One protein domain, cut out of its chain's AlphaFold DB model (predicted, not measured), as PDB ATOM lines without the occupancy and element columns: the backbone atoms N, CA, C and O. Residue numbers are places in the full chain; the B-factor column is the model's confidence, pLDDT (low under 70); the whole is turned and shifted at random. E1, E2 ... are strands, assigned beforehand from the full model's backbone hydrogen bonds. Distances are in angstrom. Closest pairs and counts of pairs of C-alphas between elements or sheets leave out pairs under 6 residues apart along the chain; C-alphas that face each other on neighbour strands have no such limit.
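Overview. This is residues 360 to 422 of the 441 residues of the protein "Hypothetical protein" of Rotaria sordida (UniProt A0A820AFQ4). With little regular structure, this is two small two-stranded hairpins, E1 with E2 and E3 with E4, joined by the looping residues 388 to 405. Short antiparallel pairings tie residues 364 to 365 to E1 and 398 to 399 to E3. The printed part has 63 residues, 20 of them in four named strands, E1 to E4 in order; the class is all strand, both sheets antiparallel. It is compact, radius of gyration of the C-alphas 11.9 A, and only just flat, spanning 34 by 31 by 17 A.

Along the chain. Find C-alpha 372 at (25.609, -44.490, -32.548); there E1, residues 372 to 377, begins its 17.4 A. Next come E2, residues 384 to 387, and E3, residues 406 to 411, 17.3 A. E4, residues 418 to 421, ends at (2.449, -36.181, -26.220).

Arrangement. In hairpin E1 and E2, antiparallel at 152 degrees, find N 376 and O 385 within hydrogen-bond range, 2.9 A. In hairpin E3 and E4, antiparallel at 149 degrees, find N 410 and O 419, 3.0 A. E1 and E3 are apart.

Size, cuts and confidence. The farthest C-alphas, Ala 368 and Thr 422, are 34.4 A apart. The link E2 to E3 is long. The printed part has no cut; no printed residue is under pLDDT 70.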
ATOM      1  N   PRO A 360      11.509 -42.495 -36.094       92.06
ATOM      2  CA  PRO A 360      12.032 -41.554 -35.104       92.06
ATOM      3  C   PRO A 360      12.498 -42.278 -33.826       92.06
ATOM      4  O   PRO A 360      12.107 -43.409 -33.582       92.06
ATOM      5  N   SER A 361      13.415 -41.671 -33.064       91.19
ATOM      6  CA  SER A 361      14.083 -42.240 -31.875       91.19
ATOM      7  C   SER A 361      14.859 -43.549 -32.023       91.19
ATOM      8  O   SER A 361      15.514 -43.944 -31.066       91.19
ATOM      9  N   TYR A 362      14.835 -44.247 -33.155       93.44
ATOM     10  CA  TYR A 362      15.630 -45.469 -33.303       93.44
ATOM     11  C   TYR A 362      17.126 -45.144 -33.329       93.44
ATOM     12  O   TYR A 362      17.533 -44.089 -33.831       93.44
ATOM     13  N   ARG A 363      17.948 -46.051 -32.781       95.81
ATOM     14  CA  ARG A 363      19.411 -45.922 -32.808       95.81
ATOM     15  C   ARG A 363      19.892 -45.950 -34.258       95.81
ATOM     16  O   ARG A 363      19.518 -46.817 -35.045       95.81
ATOM     17  N   VAL A 364      20.722 -44.979 -34.610       95.44
ATOM     18  CA  VAL A 364      21.314 -44.818 -35.934       95.44
ATOM     19  C   VAL A 364      22.822 -44.911 -35.801       95.44
ATOM     20  O   VAL A 364      23.434 -44.101 -35.112       95.44
ATOM     21  N   THR A 365      23.432 -45.850 -36.518       96.00
ATOM     22  CA  THR A 365      24.891 -45.939 -36.635       96.00
ATOM     23  C   THR A 365      25.369 -45.116 -37.827       96.00
ATOM     24  O   THR A 365      24.891 -45.268 -38.957       96.00
ATOM     25  N   CYS A 366      26.318 -44.214 -37.592       95.44
ATOM     26  CA  CYS A 366      26.953 -43.444 -38.648       95.44
ATOM     27  C   CYS A 366      27.880 -44.332 -39.486       95.44
ATOM     28  O   CYS A 366      28.859 -44.858 -38.972       95.44
ATOM     29  N   ASN A 367      27.662 -44.411 -40.800       93.56
ATOM     30  CA  ASN A 367      28.548 -45.180 -41.686       93.56
ATOM     31  C   ASN A 367      29.990 -44.649 -41.729       93.56
ATOM     32  O   ASN A 367      30.898 -45.408 -42.044       93.56
ATOM     33  N   ALA A 368      30.192 -43.354 -41.473       92.50
ATOM     34  CA  ALA A 368      31.496 -42.714 -41.623       92.50
ATOM     35  C   ALA A 368      32.377 -42.858 -40.375       92.50
ATOM     36  O   ALA A 368      33.560 -43.137 -40.504       92.50
ATOM     37  N   CYS A 369      31.818 -42.671 -39.175       95.50
ATOM     38  CA  CYS A 369      32.589 -42.693 -37.924       95.50
ATOM     39  C   CYS A 369      32.134 -43.760 -36.920       95.50
ATOM     40  O   CYS A 369      32.614 -43.766 -35.792       95.50
ATOM     41  N   GLN A 370      31.173 -44.611 -37.296       96.31
ATOM     42  CA  GLN A 370      30.585 -45.670 -36.462       96.31
ATOM     43  C   GLN A 370      29.892 -45.202 -35.168       96.31
ATOM     44  O   GLN A 370      29.366 -46.028 -34.432       96.31
ATOM     45  N   ALA A 371      29.805 -43.891 -34.907       96.00
ATOM     46  CA  ALA A 371      29.063 -43.370 -33.763       96.00
ATOM     47  C   ALA A 371      27.580 -43.749 -33.842       96.00
ATOM     48  O   ALA A 371      26.951 -43.613 -34.900       96.00
ATOM     49  N   VAL A 372      27.029 -44.182 -32.712       96.44
ATOM     50  CA  VAL A 372      25.609 -44.490 -32.548       96.44
ATOM     51  C   VAL A 372      24.923 -43.292 -31.916       96.44
ATOM     52  O   VAL A 372      25.411 -42.757 -30.935       96.44
ATOM     53  N   PHE A 373      23.800 -42.861 -32.478       97.31
ATOM     54  CA  PHE A 373      23.041 -41.725 -31.965       97.31
ATOM     55  C   PHE A 373      21.547 -41.911 -32.223       97.31
ATOM     56  O   PHE A 373      21.145 -42.708 -33.071       97.31
ATOM     57  N   GLN A 374      20.709 -41.160 -31.519       96.38
ATOM     58  CA  GLN A 374      19.269 -41.082 -31.783       96.38
ATOM     59  C   GLN A 374      18.880 -39.654 -32.140       96.38
ATOM     60  O   GLN A 374      19.558 -38.691 -31.785       96.38
ATOM     61  N   HIS A 375      17.782 -39.518 -32.878       96.00
ATOM     62  CA  HIS A 375      17.258 -38.225 -33.303       96.00
ATOM     63  C   HIS A 375      15.733 -38.221 -33.176       96.00
ATOM     64  O   HIS A 375      15.061 -39.176 -33.576       96.00
ATOM     65  N   LEU A 376      15.174 -37.118 -32.701       95.88
ATOM     66  CA  LEU A 376      13.743 -36.835 -32.704       95.88
ATOM     67  C   LEU A 376      13.513 -35.395 -33.141       95.88
ATOM     68  O   LEU A 376      14.354 -34.531 -32.914       95.88
ATOM     69  N   ASN A 377      12.376 -35.142 -33.777       95.81
ATOM     70  CA  ASN A 377      11.915 -33.781 -34.006       95.81
ATOM     71  C   ASN A 377      10.955 -33.413 -32.872       95.81
ATOM     72  O   ASN A 377      10.147 -34.242 -32.466       95.81
ATOM     73  N   CYS A 378      11.058 -32.193 -32.357       95.38
ATOM     74  CA  CYS A 378      10.077 -31.659 -31.421       95.38
ATOM     75  C   CYS A 378       8.714 -31.518 -32.120       95.38
ATOM     76  O   CYS A 378       8.684 -30.922 -33.201       95.38
ATOM     77  N   PRO A 379       7.603 -31.994 -31.534       95.50
ATOM     78  CA  PRO A 379       6.277 -31.837 -32.133       95.50
ATOM     79  C   PRO A 379       5.844 -30.363 -32.231       95.50
ATOM     80  O   PRO A 379       5.183 -29.998 -33.192       95.50
ATOM     81  N   HIS A 380       6.295 -29.493 -31.317       94.56
ATOM     82  CA  HIS A 380       5.904 -28.075 -31.281       94.56
ATOM     83  C   HIS A 380       6.559 -27.212 -32.367       94.56
ATOM     84  O   HIS A 380       5.922 -26.352 -32.958       94.56
ATOM     85  N   CYS A 381       7.861 -27.397 -32.607       94.38
ATOM     86  CA  CYS A 381       8.646 -26.498 -33.472       94.38
ATOM     87  C   CYS A 381       9.494 -27.224 -34.527       94.38
ATOM     88  O   CYS A 381      10.288 -26.600 -35.237       94.38
ATOM     89  N   GLN A 382       9.391 -28.555 -34.600       94.69
ATOM     90  CA  GLN A 382      10.136 -29.430 -35.514       94.69
ATOM     91  C   GLN A 382      11.669 -29.379 -35.367       94.69
ATOM     92  O   GLN A 382      12.395 -29.982 -36.168       94.69
ATOM     93  N   ALA A 383      12.188 -28.691 -34.344       93.50
ATOM     94  CA  ALA A 383      13.614 -28.648 -34.047       93.50
ATOM     95  C   ALA A 383      14.155 -30.045 -33.711       93.50
ATOM     96  O   ALA A 383      13.452 -30.883 -33.147       93.50
ATOM     97  N   SER A 384      15.408 -30.293 -34.079       93.62
ATOM     98  CA  SER A 384      16.077 -31.572 -33.847       93.62
ATOM     99  C   SER A 384      16.555 -31.688 -32.401       93.62
ATOM    100  O   SER A 384      17.323 -30.852 -31.936       93.62
ATOM    101  N   ASN A 385      16.174 -32.771 -31.733       95.00
ATOM    102  CA  ASN A 385      16.769 -33.246 -30.488       95.00
ATOM    103  C   ASN A 385      17.625 -34.480 -30.807       95.00
ATOM    104  O   ASN A 385      17.174 -35.387 -31.513       95.00
ATOM    105  N   ILE A 386      18.880 -34.481 -30.355       95.06
ATOM    106  CA  ILE A 386      19.877 -35.507 -30.684       95.06
ATOM    107  C   ILE A 386      20.516 -36.016 -29.396       95.06
ATOM    108  O   ILE A 386      20.983 -35.216 -28.588       95.06
ATOM    109  N   TRP A 387      20.592 -37.337 -29.266       96.38
ATOM    110  CA  TRP A 387      21.312 -38.035 -28.201       96.38
ATOM    111  C   TRP A 387      22.524 -38.714 -28.825       96.38
ATOM    112  O   TRP A 387      22.370 -39.637 -29.628       96.38
ATOM    113  N   SER A 388      23.716 -38.189 -28.542       93.38
ATOM    114  CA  SER A 388      24.976 -38.571 -29.198       93.38
ATOM    115  C   SER A 388      25.537 -39.924 -28.763       93.38
ATOM    116  O   SER A 388      26.385 -40.461 -29.463       93.38
ATOM    117  N   ASP A 389      25.075 -40.446 -27.634       91.56
ATOM    118  CA  ASP A 389      25.338 -41.787 -27.094       91.56
ATOM    119  C   ASP A 389      24.275 -42.818 -27.536       91.56
ATOM    120  O   ASP A 389      24.483 -44.035 -27.481       91.56
ATOM    121  N   GLY A 390      23.124 -42.332 -28.011       90.56
ATOM    122  CA  GLY A 390      21.988 -43.158 -28.385       90.56
ATOM    123  C   GLY A 390      21.384 -43.908 -27.196       90.56
ATOM    124  O   GLY A 390      21.018 -45.074 -27.372       90.56
ATOM    125  N   ASN A 391      21.307 -43.262 -26.025       93.69
ATOM    126  CA  ASN A 391      20.692 -43.792 -24.803       93.69
ATOM    127  C   ASN A 391      19.250 -43.305 -24.542       93.69
ATOM    128  O   ASN A 391      18.693 -43.590 -23.482       93.69
ATOM    129  N   TYR A 392      18.636 -42.574 -25.475       94.50
ATOM    130  CA  TYR A 392      17.258 -42.119 -25.338       94.50
ATOM    131  C   TYR A 392      16.302 -43.308 -25.224       94.50
ATOM    132  O   TYR A 392      16.240 -44.173 -26.110       94.50
ATOM    133  N   LYS A 393      15.508 -43.299 -24.152       93.50
ATOM    134  CA  LYS A 393      14.431 -44.254 -23.893       93.50
ATOM    135  C   LYS A 393      13.091 -43.617 -24.250       93.50
ATOM    136  O   LYS A 393      12.838 -42.463 -23.912       93.50
ATOM    137  N   GLN A 394      12.222 -44.364 -24.924       92.69
ATOM    138  CA  GLN A 394      10.849 -43.917 -25.188       92.69
ATOM    139  C   GLN A 394      10.102 -43.643 -23.870       92.69
ATOM    140  O   GLN A 394      10.533 -44.125 -22.828       92.69
ATOM    141  N   ARG A 395       9.030 -42.839 -23.911       90.88
ATOM    142  CA  ARG A 395       8.307 -42.316 -22.724       90.88
ATOM    143  C   ARG A 395       9.119 -41.378 -21.811       90.88
ATOM    144  O   ARG A 395       8.549 -40.766 -20.915       90.88
ATOM    145  N   THR A 396      10.414 -41.161 -22.062       92.81
ATOM    146  CA  THR A 396      11.186 -40.139 -21.332       92.81
ATOM    147  C   THR A 396      10.626 -38.750 -21.637       92.81
ATOM    148  O   THR A 396      10.413 -38.411 -22.803       92.81
ATOM    149  N   ARG A 397      10.424 -37.931 -20.600       94.75
ATOM    150  CA  ARG A 397      10.047 -36.519 -20.729       94.75
ATOM    151  C   ARG A 397      11.207 -35.718 -21.330       94.75
ATOM    152  O   ARG A 397      12.284 -35.625 -20.750       94.75
ATOM    153  N   ILE A 398      10.998 -35.148 -22.515       94.94
ATOM    154  CA  ILE A 398      12.004 -34.394 -23.274       94.94
ATOM    155  C   ILE A 398      11.671 -32.906 -23.215       94.94
ATOM    156  O   ILE A 398      10.609 -32.500 -23.673       94.94
ATOM    157  N   ARG A 399      12.609 -32.067 -22.765       96.00
ATOM    158  CA  ARG A 399      12.536 -30.607 -22.944       96.00
ATOM    159  C   ARG A 399      13.157 -30.222 -24.285       96.00
ATOM    160  O   ARG A 399      14.340 -30.478 -24.518       96.00
ATOM    161  N   CYS A 400      12.392 -29.617 -25.193       95.31
ATOM    162  CA  CYS A 400      12.944 -29.182 -26.473       95.31
ATOM    163  C   CYS A 400      13.939 -28.031 -26.279       95.31
ATOM    164  O   CYS A 400      13.574 -26.972 -25.782       95.31
ATOM    165  N   ARG A 401      15.170 -28.184 -26.782       93.56
ATOM    166  CA  ARG A 401      16.209 -27.140 -26.670       93.56
ATOM    167  C   ARG A 401      15.870 -25.824 -27.382       93.56
ATOM    168  O   ARG A 401      16.472 -24.805 -27.076       93.56
ATOM    169  N   GLN A 402      14.954 -25.851 -28.352       94.81
ATOM    170  CA  GLN A 402      14.592 -24.681 -29.154       94.81
ATOM    171  C   GLN A 402      13.405 -23.921 -28.550       94.81
ATOM    172  O   GLN A 402      13.525 -22.735 -28.283       94.81
ATOM    173  N   CYS A 403      12.261 -24.586 -28.364       95.88
ATOM    174  CA  CYS A 403      11.027 -23.937 -27.904       95.88
ATOM    175  C   CYS A 403      10.769 -24.102 -26.403       95.88
ATOM    176  O   CYS A 403       9.742 -23.647 -25.931       95.88
ATOM    177  N   GLN A 404      11.648 -24.793 -25.673       95.69
ATOM    178  CA  GLN A 404      11.556 -25.048 -24.230       95.69
ATOM    179  C   GLN A 404      10.349 -25.881 -23.759       95.69
ATOM    180  O   GLN A 404      10.389 -26.379 -22.640       95.69
ATOM    181  N   ASN A 405       9.353 -26.136 -24.611       96.06
ATOM    182  CA  ASN A 405       8.224 -27.017 -24.298       96.06
ATOM    183  C   ASN A 405       8.654 -28.475 -24.094       96.06
ATOM    184  O   ASN A 405       9.553 -28.991 -24.780       96.06
ATOM    185  N   TYR A 406       7.963 -29.141 -23.174       95.94
ATOM    186  CA  TYR A 406       8.150 -30.551 -22.855       95.94
ATOM    187  C   TYR A 406       7.319 -31.440 -23.770       95.94
ATOM    188  O   TYR A 406       6.260 -31.037 -24.216       95.94
ATOM    189  N   TYR A 407       7.792 -32.642 -24.078       96.56
ATOM    190  CA  TYR A 407       6.994 -33.660 -24.755       96.56
ATOM    191  C   TYR A 407       7.515 -35.064 -24.438       96.56
ATOM    192  O   TYR A 407       8.681 -35.233 -24.080       96.56
ATOM    193  N   GLN A 408       6.682 -36.081 -24.628       95.50
ATOM    194  CA  GLN A 408       7.105 -37.484 -24.668       95.50
ATOM    195  C   GLN A 408       6.901 -38.056 -26.069       95.50
ATOM    196  O   GLN A 408       6.133 -37.528 -26.876       95.50
ATOM    197  N   HIS A 409       7.623 -39.134 -26.371       94.94
ATOM    198  CA  HIS A 409       7.488 -39.860 -27.628       94.94
ATOM    199  C   HIS A 409       7.446 -41.366 -27.386       94.94
ATOM    200  O   HIS A 409       8.325 -41.911 -26.700       94.94
ATOM    201  N   VAL A 410       6.502 -42.030 -28.055       94.69
ATOM    202  CA  VAL A 410       6.380 -43.489 -28.087       94.69
ATOM    203  C   VAL A 410       6.180 -43.964 -29.525       94.69
ATOM    204  O   VAL A 410       5.408 -43.392 -30.292       94.69
ATOM    205  N   THR A 411       6.903 -45.007 -29.922       94.75
ATOM    206  CA  THR A 411       6.734 -45.667 -31.216       94.75
ATOM    207  C   THR A 411       5.682 -46.757 -31.082       94.75
ATOM    208  O   THR A 411       5.851 -47.667 -30.277       94.75
ATOM    209  N   CYS A 412       4.648 -46.708 -31.919       94.31
ATOM    210  CA  CYS A 412       3.633 -47.753 -31.964       94.31
ATOM    211  C   CYS A 412       4.269 -49.115 -32.310       94.31
ATOM    212  O   CYS A 412       4.983 -49.215 -33.320       94.31
ATOM    213  N   PRO A 413       4.019 -50.177 -31.526       94.00
ATOM    214  CA  PRO A 413       4.591 -51.492 -31.785       94.00
ATOM    215  C   PRO A 413       4.032 -52.133 -33.061       94.00
ATOM    216  O   PRO A 413       4.770 -52.879 -33.708       94.00
ATOM    217  N   TYR A 414       2.814 -51.782 -33.478       93.56
ATOM    218  CA  TYR A 414       2.142 -52.351 -34.648       93.56
ATOM    219  C   TYR A 414       2.617 -51.721 -35.964       93.56
ATOM    220  O   TYR A 414       3.226 -52.393 -36.795       93.56
ATOM    221  N   CYS A 415       2.432 -50.408 -36.141       92.06
ATOM    222  CA  CYS A 415       2.730 -49.731 -37.412       92.06
ATOM    223  C   CYS A 415       4.069 -48.970 -37.438       92.06
ATOM    224  O   CYS A 415       4.458 -48.432 -38.474       92.06
ATOM    225  N   LYS A 416       4.790 -48.911 -36.309       93.00
ATOM    226  CA  LYS A 416       6.054 -48.162 -36.138       93.00
ATOM    227  C   LYS A 416       5.935 -46.642 -36.321       93.00
ATOM    228  O   LYS A 416       6.958 -45.961 -36.434       93.00
ATOM    229  N   ALA A 417       4.718 -46.095 -36.323       91.31
ATOM    230  CA  ALA A 417       4.496 -44.654 -36.301       91.31
ATOM    231  C   ALA A 417       4.960 -44.044 -34.969       91.31
ATOM    232  O   ALA A 417       4.937 -44.694 -33.923       91.31
ATOM    233  N   ALA A 418       5.403 -42.791 -35.021       92.88
ATOM    234  CA  ALA A 418       5.794 -42.023 -33.847       92.88
ATOM    235  C   ALA A 418       4.588 -41.255 -33.300       92.88
ATOM    236  O   ALA A 418       4.019 -40.444 -34.024       92.88
ATOM    237  N   ASN A 419       4.261 -41.472 -32.030       94.62
ATOM    238  CA  ASN A 419       3.223 -40.756 -31.296       94.62
ATOM    239  C   ASN A 419       3.893 -39.766 -30.339       94.62
ATOM    240  O   ASN A 419       4.883 -40.107 -29.682       94.62
ATOM    241  N   TYR A 420       3.384 -38.537 -30.294       94.94
ATOM    242  CA  TYR A 420       3.941 -37.446 -29.500       94.94
ATOM    243  C   TYR A 420       2.894 -36.911 -28.530       94.94
ATOM    244  O   TYR A 420       1.751 -36.704 -28.918       94.94
ATOM    245  N   PHE A 421       3.320 -36.627 -27.303       94.19
ATOM    246  CA  PHE A 421       2.449 -36.181 -26.220       94.19
ATOM    247  C   PHE A 421       3.002 -34.863 -25.691       94.19
ATOM    248  O   PHE A 421       4.085 -34.841 -25.104       94.19
ATOM    249  N   THR A 422       2.316 -33.759 -25.980       91.00
ATOM    250  CA  THR A 422       2.812 -32.385 -25.776       91.00
ATOM    251  C   THR A 422       2.721 -31.899 -24.334       91.00
ATOM    252  O   THR A 422       3.463 -30.999 -23.964       91.00
TER     253      THR A 422